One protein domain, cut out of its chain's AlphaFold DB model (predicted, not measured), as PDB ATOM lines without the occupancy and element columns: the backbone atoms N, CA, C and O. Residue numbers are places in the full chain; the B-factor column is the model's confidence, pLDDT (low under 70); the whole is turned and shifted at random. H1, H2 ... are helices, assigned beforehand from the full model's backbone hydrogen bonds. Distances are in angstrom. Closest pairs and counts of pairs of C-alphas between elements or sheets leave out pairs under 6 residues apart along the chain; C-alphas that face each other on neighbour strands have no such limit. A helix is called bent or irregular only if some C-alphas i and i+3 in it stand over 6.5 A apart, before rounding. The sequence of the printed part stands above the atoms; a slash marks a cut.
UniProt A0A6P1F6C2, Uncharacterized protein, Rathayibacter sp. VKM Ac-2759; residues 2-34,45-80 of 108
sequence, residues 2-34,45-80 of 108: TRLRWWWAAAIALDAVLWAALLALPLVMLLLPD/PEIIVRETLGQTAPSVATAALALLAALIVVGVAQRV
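This is residues 2 to 34 and 45 to 80 of the 108 residues of an uncharacterized protein of Rathayibacter sp. VKM Ac-2759 (UniProt A0A6P1F6C2). Two long helices run opposite ways and cross at a narrow angle, making a slim rod: the first, H1, meets the second, H2, with its residues 12 to 22. H2 is bent, and its short first arm, H2a, is near H1, while its longer arm, H2b, packs on H1; residues 2 to 7, in H1, stick out free. The printed part has 69 residues with two named helices, H1 then H2, and no named strand, and its class is all helix. The whole is loose, with a radius of gyration of the C-alphas of 15.8 A and spans of 51 by 20 by 15 A.

Start at Thr 2 and go along H1, residues 2 to 31, to its kink of 29 degrees near residue 25. H1 is neither bent nor irregular, but only just: C-alphas 23 and 26 are 6.4 A apart. Next look at H2, residues 45 to 79, assigned as one helix by its hydrogen bonds but bent, with C-alphas 55 and 58 lying 6.8 A apart. Its arms H2a, residues 45 to 55, and H2b, residues 58 to 79, stand at a steep tilt of 44 degrees. H1 touches H2b with residues 12 to 22 alone, at a shallow tilt of 29 degrees, opposite ways; their closest C-alphas, of Leu 18 and Ala 64, are 5.7 A apart. H1 and H2a are close but not clearly touching, at a steep tilt of 56 degrees; their closest C-alphas, of Met 29 and Arg 50, are 6.5 A apart. In H2a and H2b every O i to N i+4 pair is within hydrogen-bond range, in H1 24 of 26.

Find C-alpha 2 at (-5.152, -27.158, 116.720); from there H1 runs 43.0 A to C-alpha 31. H2a begins at C-alpha 45, (27.419, 2.554, 104.938), and is 15.5 A long. H2b runs 31.6 A to C-alpha 79 at (2.668, -39.938, 106.197).

The C-alphas of Pro 45 and Val 80, the two farthest apart, are 51.6 A apart. Residues 35 to 44 are not printed, and C-alphas 34 and 45 are 12.1 A apart across this cut. The model's pLDDT is under 70 at residues 2 to 3, 33 to 34 and 79 to 80.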
ATOM      1  N   THR A   2      -5.355 -28.495 117.318       64.94
ATOM      2  CA  THR A   2      -5.152 -27.158 116.720       64.94
ATOM      3  C   THR A   2      -3.736 -26.605 116.900       64.94
ATOM      4  O   THR A   2      -3.139 -26.171 115.924       64.94
ATOM      5  N   ARG A   3      -3.151 -26.687 118.103       69.00
ATOM      6  CA  ARG A   3      -1.794 -26.163 118.376       69.00
ATOM      7  C   ARG A   3      -0.714 -26.767 117.469       69.00
ATOM      8  O   ARG A   3       0.147 -26.043 116.994       69.00
ATOM      9  N   LEU A   4      -0.802 -28.067 117.172       72.75
ATOM     10  CA  LEU A   4       0.144 -28.753 116.283       72.75
ATOM     11  C   LEU A   4       0.070 -28.228 114.838       72.75
ATOM     12  O   LEU A   4       1.101 -28.081 114.189       72.75
ATOM     13  N   ARG A   5      -1.134 -27.887 114.353       77.31
ATOM     14  CA  ARG A   5      -1.336 -27.294 113.019       77.31
ATOM     15  C   ARG A   5      -0.765 -25.877 112.933       77.31
ATOM     16  O   ARG A   5      -0.195 -25.522 111.909       77.31
ATOM     17  N   TRP A   6      -0.879 -25.097 114.009       84.38
ATOM     18  CA  TRP A   6      -0.312 -23.747 114.087       84.38
ATOM     19  C   TRP A   6       1.219 -23.747 114.050       84.38
ATOM     20  O   TRP A   6       1.799 -22.961 113.308       84.38
ATOM     21  N   TRP A   7       1.876 -24.656 114.776       84.12
ATOM     22  CA  TRP A   7       3.338 -24.794 114.723       84.12
ATOM     23  C   TRP A   7       3.842 -25.193 113.336       84.12
ATOM     24  O   TRP A   7       4.845 -24.662 112.870       84.12
ATOM     25  N   TRP A   8       3.118 -26.076 112.649       84.12
ATOM     26  CA  TRP A   8       3.435 -26.461 111.273       84.12
ATOM     27  C   TRP A   8       3.282 -25.291 110.295       84.12
ATOM     28  O   TRP A   8       4.160 -25.059 109.468       84.12
ATOM     29  N   ALA A   9       2.200 -24.516 110.418       82.88
ATOM     30  CA  ALA A   9       2.000 -23.314 109.612       82.88
ATOM     31  C   ALA A   9       3.100 -22.267 109.861       82.88
ATOM     32  O   ALA A   9       3.610 -21.684 108.910       82.88
ATOM     33  N   ALA A  10       3.506 -22.074 111.121       85.31
ATOM     34  CA  ALA A  10       4.600 -21.176 111.477       85.31
ATOM     35  C   ALA A  10       5.947 -21.637 110.896       85.31
ATOM     36  O   ALA A  10       6.705 -20.810 110.402       85.31
ATOM     37  N   ALA A  11       6.230 -22.944 110.904       81.81
ATOM     38  CA  ALA A  11       7.458 -23.494 110.332       81.81
ATOM     39  C   ALA A  11       7.520 -23.320 108.806       81.81
ATOM     40  O   ALA A  11       8.545 -22.891 108.287       81.81
ATOM     41  N   ILE A  12       6.413 -23.571 108.095       84.75
ATOM     42  CA  ILE A  12       6.320 -23.309 106.647       84.75
ATOM     43  C   ILE A  12       6.482 -21.812 106.357       84.75
ATOM     44  O   ILE A  12       7.192 -21.434 105.430       84.75
ATOM     45  N   ALA A  13       5.825 -20.950 107.138       87.75
ATOM     46  CA  ALA A  13       5.935 -19.506 106.960       87.75
ATOM     47  C   ALA A  13       7.377 -19.023 107.170       87.75
ATOM     48  O   ALA A  13       7.864 -18.208 106.392       87.75
ATOM     49  N   LEU A  14       8.073 -19.555 108.178       83.50
ATOM     50  CA  LEU A  14       9.483 -19.263 108.421       83.50
ATOM     51  C   LEU A  14      10.364 -19.700 107.243       83.50
ATOM     52  O   LEU A  14      11.221 -18.928 106.819       83.50
ATOM     53  N   ASP A  15      10.128 -20.894 106.692       84.62
ATOM     54  CA  ASP A  15      10.850 -21.396 105.516       84.62
ATOM     55  C   ASP A  15      10.668 -20.469 104.310       84.62
ATOM     56  O   ASP A  15      11.633 -20.037 103.680       84.62
ATOM     57  N   ALA A  16       9.418 -20.080 104.036       84.25
ATOM     58  CA  ALA A  16       9.088 -19.166 102.950       84.25
ATOM     59  C   ALA A  16       9.763 -17.797 103.122       84.25
ATOM     60  O   ALA A  16      10.252 -17.228 102.147       84.25
ATOM     61  N   VAL A  17       9.828 -17.276 104.352       87.94
ATOM     62  CA  VAL A  17      10.535 -16.025 104.661       87.94
ATOM     63  C   VAL A  17      12.040 -16.169 104.433       87.94
ATOM     64  O   VAL A  17      12.642 -15.262 103.859       87.94
ATOM     65  N   LEU A  18      12.651 -17.294 104.822       82.38
ATOM     66  CA  LEU A  18      14.074 -17.540 104.570       82.38
ATOM     67  C   LEU A  18      14.381 -17.583 103.071       82.38
ATOM     68  O   LEU A  18      15.326 -16.938 102.618       82.38
ATOM     69  N   TRP A  19      13.559 -18.285 102.292       83.06
ATOM     70  CA  TRP A  19      13.693 -18.328 100.837       83.06
ATOM     71  C   TRP A  19      13.478 -16.961 100.191       83.06
ATOM     72  O   TRP A  19      14.251 -16.568  99.318       83.06
ATOM     73  N   ALA A  20      12.473 -16.206 100.640       83.69
ATOM     74  CA  ALA A  20      12.236 -14.848 100.167       83.69
ATOM     75  C   ALA A  20      13.431 -13.929 100.466       83.69
ATOM     76  O   ALA A  20      13.855 -13.182  99.588       83.69
ATOM     77  N   ALA A  21      14.016 -14.016 101.664       79.25
ATOM     78  CA  ALA A  21      15.211 -13.261 102.028       79.25
ATOM     79  C   ALA A  21      16.418 -13.642 101.156       79.25
ATOM     80  O   ALA A  21      17.137 -12.766 100.676       79.25
ATOM     81  N   LEU A  22      16.609 -14.940 100.895       81.25
ATOM     82  CA  LEU A  22      17.696 -15.437 100.055       81.25
ATOM     83  C   LEU A  22      17.568 -14.962  98.599       81.25
ATOM     84  O   LEU A  22      18.559 -14.569  97.989       81.25
ATOM     85  N   LEU A  23      16.349 -14.952  98.053       82.31
ATOM     86  CA  LEU A  23      16.066 -14.456  96.702       82.31
ATOM     87  C   LEU A  23      16.094 -12.924  96.608       82.31
ATOM     88  O   LEU A  23      16.413 -12.384  95.550       82.31
ATOM     89  N   ALA A  24      15.797 -12.213  97.696       79.62
ATOM     90  CA  ALA A  24      15.911 -10.758  97.761       79.62
ATOM     91  C   ALA A  24      17.373 -10.286  97.817       79.62
ATOM     92  O   ALA A  24      17.679  -9.196  97.336       79.62
ATOM     93  N   LEU A  25      18.289 -11.098  98.355       76.25
ATOM     94  CA  LEU A  25      19.713 -10.772  98.471       76.25
ATOM     95  C   LEU A  25      20.377 -10.306  97.155       76.25
ATOM     96  O   LEU A  25      20.984  -9.233  97.163       76.25
ATOM     97  N   PRO A  26      20.270 -11.039  96.022       74.56
ATOM     98  CA  PRO A  26      20.849 -10.597  94.755       74.56
ATOM     99  C   PRO A  26      20.209  -9.304  94.246       74.56
ATOM    100  O   PRO A  26      20.915  -8.472  93.685       74.56
ATOM    101  N   LEU A  27      18.906  -9.102  94.478       79.12
ATOM    102  CA  LEU A  27      18.218  -7.864  94.110       79.12
ATOM    103  C   LEU A  27      18.813  -6.676  94.874       79.12
ATOM    104  O   LEU A  27      19.183  -5.680  94.264       79.12
ATOM    105  N   VAL A  28      18.975  -6.803  96.194       73.69
ATOM    106  CA  VAL A  28      19.577  -5.759  97.038       73.69
ATOM    107  C   VAL A  28      21.020  -5.484  96.615       73.69
ATOM    108  O   VAL A  28      21.381  -4.328  96.419       73.69
ATOM    109  N   MET A  29      21.832  -6.523  96.390       72.25
ATOM    110  CA  MET A  29      23.210  -6.352  95.914       72.25
ATOM    111  C   MET A  29      23.304  -5.621  94.569       72.25
ATOM    112  O   MET A  29      24.277  -4.905  94.362       72.25
ATOM    113  N   LEU A  30      22.316  -5.775  93.681       76.19
ATOM    114  CA  LEU A  30      22.284  -5.107  92.375       76.19
ATOM    115  C   LEU A  30      21.948  -3.612  92.475       76.19
ATOM    116  O   LEU A  30      22.340  -2.834  91.609       76.19
ATOM    117  N   LEU A  31      21.204  -3.216  93.513       77.38
ATOM    118  CA  LEU A  31      20.868  -1.816  93.782       77.38
ATOM    119  C   LEU A  31      21.995  -1.069  94.510       77.38
ATOM    120  O   LEU A  31      22.018   0.163  94.478       77.38
ATOM    121  N   LEU A  32      22.901  -1.780  95.188       70.62
ATOM    122  CA  LEU A  32      23.969  -1.153  95.961       70.62
ATOM    123  C   LEU A  32      25.167  -0.771  95.070       70.62
ATOM    124  O   LEU A  32      25.615  -1.589  94.267       70.62
ATOM    125  N   PRO A  33      25.734   0.443  95.236       67.62
ATOM    126  CA  PRO A  33      26.946   0.850  94.536       67.62
ATOM    127  C   PRO A  33      28.091  -0.130  94.803       67.62
ATOM    128  O   PRO A  33      28.398  -0.458  95.949       67.62
ATOM    129  N   ASP A  34      28.730  -0.590  93.731       66.31
ATOM    130  CA  ASP A  34      29.667  -1.712  93.788       66.31
ATOM    131  C   ASP A  34      31.046  -1.303  94.350       66.31
ATOM    132  O   ASP A  34      31.799  -2.150  94.824       66.31
ATOM    133  N   PRO A  45      28.179   3.593 104.243       73.19
ATOM    134  CA  PRO A  45      27.419   2.554 104.938       73.19
ATOM    135  C   PRO A  45      26.890   1.466 103.991       73.19
ATOM    136  O   PRO A  45      26.725   0.321 104.404       73.19
ATOM    137  N   GLU A  46      26.688   1.784 102.713       70.69
ATOM    138  CA  GLU A  46      26.254   0.845 101.679       70.69
ATOM    139  C   GLU A  46      27.257  -0.307 101.511       70.69
ATOM    140  O   GLU A  46      26.862  -1.465 101.398       70.69
ATOM    141  N   ILE A  47      28.563  -0.033 101.587       70.56
ATOM    142  CA  ILE A  47      29.601  -1.073 101.472       70.56
ATOM    143  C   ILE A  47      29.527  -2.038 102.654       70.56
ATOM    144  O   ILE A  47      29.599  -3.250 102.468       70.56
ATOM    145  N   ILE A  48      29.314  -1.512 103.862       74.38
ATOM    146  CA  ILE A  48      29.182  -2.319 105.080       74.38
ATOM    147  C   ILE A  48      27.967  -3.249 104.963       74.38
ATOM    148  O   ILE A  48      28.050  -4.433 105.288       74.38
ATOM    149  N   VAL A  49      26.843  -2.737 104.454       74.19
ATOM    150  CA  VAL A  49      25.637  -3.541 104.209       74.19
ATOM    151  C   VAL A  49      25.912  -4.640 103.182       74.19
ATOM    152  O   VAL A  49      25.518  -5.784 103.386       74.19
ATOM    153  N   ARG A  50      26.638  -4.345 102.103       72.81
ATOM    154  CA  ARG A  50      26.971  -5.348 101.086       72.81
ATOM    155  C   ARG A  50      27.902  -6.442 101.613       72.81
ATOM    156  O   ARG A  50      27.652  -7.619 101.359       72.81
ATOM    157  N   GLU A  51      28.929  -6.069 102.372       74.81
ATOM    158  CA  GLU A  51      29.886  -6.995 102.987       74.81
ATOM    159  C   GLU A  51      29.184  -7.922 103.992       74.81
ATOM    160  O   GLU A  51      29.335  -9.143 103.958       74.81
ATOM    161  N   THR A  52      28.342  -7.345 104.855       74.75
ATOM    162  CA  THR A  52      27.575  -8.100 105.858       74.75
ATOM    163  C   THR A  52      26.548  -9.025 105.214       74.75
ATOM    164  O   THR A  52      26.425 -10.177 105.636       74.75
ATOM    165  N   LEU A  53      25.859  -8.584 104.156       70.44
ATOM    166  CA  LEU A  53      24.975  -9.441 103.360       70.44
ATOM    167  C   LEU A  53      25.752 -10.583 102.696       70.44
ATOM    168  O   LEU A  53      25.316 -11.728 102.763       70.44
ATOM    169  N   GLY A  54      26.925 -10.306 102.122       71.00
ATOM    170  CA  GLY A  54      27.789 -11.327 101.527       71.00
ATOM    171  C   GLY A  54      28.253 -12.386 102.533       71.00
ATOM    172  O   GLY A  54      28.244 -13.574 102.224       71.00
ATOM    173  N   GLN A  55      28.596 -11.980 103.758       80.25
ATOM    174  CA  GLN A  55      29.037 -12.893 104.820       80.25
ATOM    175  C   GLN A  55      27.892 -13.697 105.448       80.25
ATOM    176  O   GLN A  55      28.101 -14.823 105.897       80.25
ATOM    177  N   THR A  56      26.681 -13.138 105.495       74.31
ATOM    178  CA  THR A  56      25.513 -13.804 106.092       74.31
ATOM    179  C   THR A  56      24.742 -14.670 105.100       74.31
ATOM    180  O   THR A  56      24.090 -15.626 105.524       74.31
ATOM    181  N   ALA A  57      24.867 -14.417 103.791       73.50
ATOM    182  CA  ALA A  57      24.223 -15.198 102.731       73.50
ATOM    183  C   ALA A  57      24.402 -16.723 102.863       73.50
ATOM    184  O   ALA A  57      23.401 -17.441 102.777       73.50
ATOM    185  N   PRO A  58      25.619 -17.261 103.109       78.56
ATOM    186  CA  PRO A  58      25.829 -18.706 103.190       78.56
ATOM    187  C   PRO A  58      25.129 -19.312 104.411       78.56
ATOM    188  O   PRO A  58      24.552 -20.398 104.340       78.56
ATOM    189  N   SER A  59      25.144 -18.591 105.532       78.94
ATOM    190  CA  SER A  59      24.497 -18.981 106.787       78.94
ATOM    191  C   SER A  59      22.972 -19.016 106.649       78.94
ATOM    192  O   SER A  59      22.318 -19.938 107.128       78.94
ATOM    193  N   VAL A  60      22.395 -18.041 105.940       74.31
ATOM    194  CA  VAL A  60      20.955 -18.010 105.643       74.31
ATOM    195  C   VAL A  60      20.572 -19.138 104.681       74.31
ATOM    196  O   VAL A  60      19.579 -19.825 104.914       74.31
ATOM    197  N   ALA A  61      21.378 -19.390 103.645       74.06
ATOM    198  CA  ALA A  61      21.145 -20.482 102.698       74.06
ATOM    199  C   ALA A  61      21.169 -21.856 103.386       74.06
ATOM    200  O   ALA A  61      20.279 -22.679 103.188       74.06
ATOM    201  N   THR A  62      22.176 -22.098 104.228       80.06
ATOM    202  CA  THR A  62      22.297 -23.350 104.990       80.06
ATOM    203  C   THR A  62      21.152 -23.535 105.977       80.06
ATOM    204  O   THR A  62      20.610 -24.634 106.063       80.06
ATOM    205  N   ALA A  63      20.729 -22.474 106.668       75.88
ATOM    206  CA  ALA A  63      19.560 -22.523 107.539       75.88
ATOM    207  C   ALA A  63      18.272 -22.852 106.763       75.88
ATOM    208  O   ALA A  63      17.500 -23.696 107.216       75.88
ATOM    209  N   ALA A  64      18.070 -22.255 105.582       77.25
ATOM    210  CA  ALA A  64      16.911 -22.524 104.724       77.25
ATOM    211  C   ALA A  64      16.885 -23.992 104.284       77.25
ATOM    212  O   ALA A  64      15.879 -24.681 104.427       77.25
ATOM    213  N   LEU A  65      18.024 -24.509 103.819       80.88
ATOM    214  CA  LEU A  65      18.151 -25.905 103.402       80.88
ATOM    215  C   LEU A  65      17.946 -26.883 104.562       80.88
ATOM    216  O   LEU A  65      17.280 -27.903 104.392       80.88
ATOM    217  N   ALA A  66      18.494 -26.583 105.740       85.81
ATOM    218  CA  ALA A  66      18.320 -27.415 106.925       85.81
ATOM    219  C   ALA A  66      16.849 -27.471 107.363       85.81
ATOM    220  O   ALA A  66      16.338 -28.547 107.683       85.81
ATOM    221  N   LEU A  67      16.158 -26.327 107.343       78.19
ATOM    222  CA  LEU A  67      14.750 -26.242 107.709       78.19
ATOM    223  C   LEU A  67      13.861 -26.968 106.686       78.19
ATOM    224  O   LEU A  67      13.013 -27.770 107.081       78.19
ATOM    225  N   LEU A  68      14.117 -26.784 105.387       78.06
ATOM    226  CA  LEU A  68      13.453 -27.512 104.305       78.06
ATOM    227  C   LEU A  68      13.640 -29.031 104.453       78.06
ATOM    228  O   LEU A  68      12.674 -29.792 104.382       78.06
ATOM    229  N   ALA A  69      14.871 -29.485 104.707       82.44
ATOM    230  CA  ALA A  69      15.167 -30.900 104.912       82.44
ATOM    231  C   ALA A  69      14.405 -31.467 106.119       82.44
ATOM    232  O   ALA A  69      13.794 -32.533 106.020       82.44
ATOM    233  N   ALA A  70      14.373 -30.739 107.238       82.69
ATOM    234  CA  ALA A  70      13.605 -31.135 108.414       82.69
ATOM    235  C   ALA A  70      12.098 -31.220 108.116       82.69
ATOM    236  O   ALA A  70      11.453 -32.196 108.502       82.69
ATOM    237  N   LEU A  71      11.536 -30.252 107.384       82.50
ATOM    238  CA  LEU A  71      10.128 -30.259 106.975       82.50
ATOM    239  C   LEU A  71       9.793 -31.459 106.082       82.50
ATOM    240  O   LEU A  71       8.758 -32.095 106.286       82.50
ATOM    241  N   ILE A  72      10.677 -31.812 105.143       83.88
ATOM    242  CA  ILE A  72      10.519 -33.002 104.296       83.88
ATOM    243  C   ILE A  72      10.529 -34.267 105.158       83.88
ATOM    244  O   ILE A  72       9.608 -35.075 105.058       83.88
ATOM    245  N   VAL A  73      11.522 -34.431 106.038       86.31
ATOM    246  CA  VAL A  73      11.641 -35.617 106.905       86.31
ATOM    247  C   VAL A  73      10.419 -35.766 107.806       86.31
ATOM    248  O   VAL A  73       9.841 -36.850 107.883       86.31
ATOM    249  N   VAL A  74       9.976 -34.686 108.454       81.88
ATOM    250  CA  VAL A  74       8.788 -34.708 109.319       81.88
ATOM    251  C   VAL A  74       7.524 -34.971 108.501       81.88
ATOM    252  O   VAL A  74       6.682 -35.762 108.922       81.88
ATOM    253  N   GLY A  75       7.392 -34.359 107.324       75.62
ATOM    254  CA  GLY A  75       6.268 -34.584 106.419       75.62
ATOM    255  C   GLY A  75       6.176 -36.036 105.945       75.62
ATOM    256  O   GLY A  75       5.087 -36.607 105.925       75.62
ATOM    257  N   VAL A  76       7.311 -36.660 105.625       81.06
ATOM    258  CA  VAL A  76       7.389 -38.085 105.276       81.06
ATOM    259  C   VAL A  76       7.066 -38.955 106.491       81.06
ATOM    260  O   VAL A  76       6.205 -39.824 106.395       81.06
ATOM    261  N   ALA A  77       7.669 -38.687 107.653       79.50
ATOM    262  CA  ALA A  77       7.439 -39.452 108.880       79.50
ATOM    263  C   ALA A  77       5.972 -39.424 109.344       79.50
ATOM    264  O   ALA A  77       5.467 -40.424 109.848       79.50
ATOM    265  N   GLN A  78       5.263 -38.309 109.144       74.44
ATOM    266  CA  GLN A  78       3.833 -38.203 109.454       74.44
ATOM    267  C   GLN A  78       2.930 -38.940 108.456       74.44
ATOM    268  O   GLN A  78       1.798 -39.276 108.803       74.44
ATOM    269  N   ARG A  79       3.404 -39.188 107.228       67.12
ATOM    270  CA  ARG A  79       2.668 -39.938 106.197       67.12
ATOM    271  C   ARG A  79       2.844 -41.448 106.306       67.12
ATOM    272  O   ARG A  79       2.056 -42.169 105.703       67.12
ATOM    273  N   VAL A  80       3.844 -41.929 107.050       61.88
ATOM    274  CA  VAL A  80       4.000 -43.362 107.317       61.88
ATOM    275  C   VAL A  80       2.802 -43.819 108.157       61.88
ATOM    276  O   VAL A  80       2.633 -43.322 109.276       61.88
TER     277      VAL A  80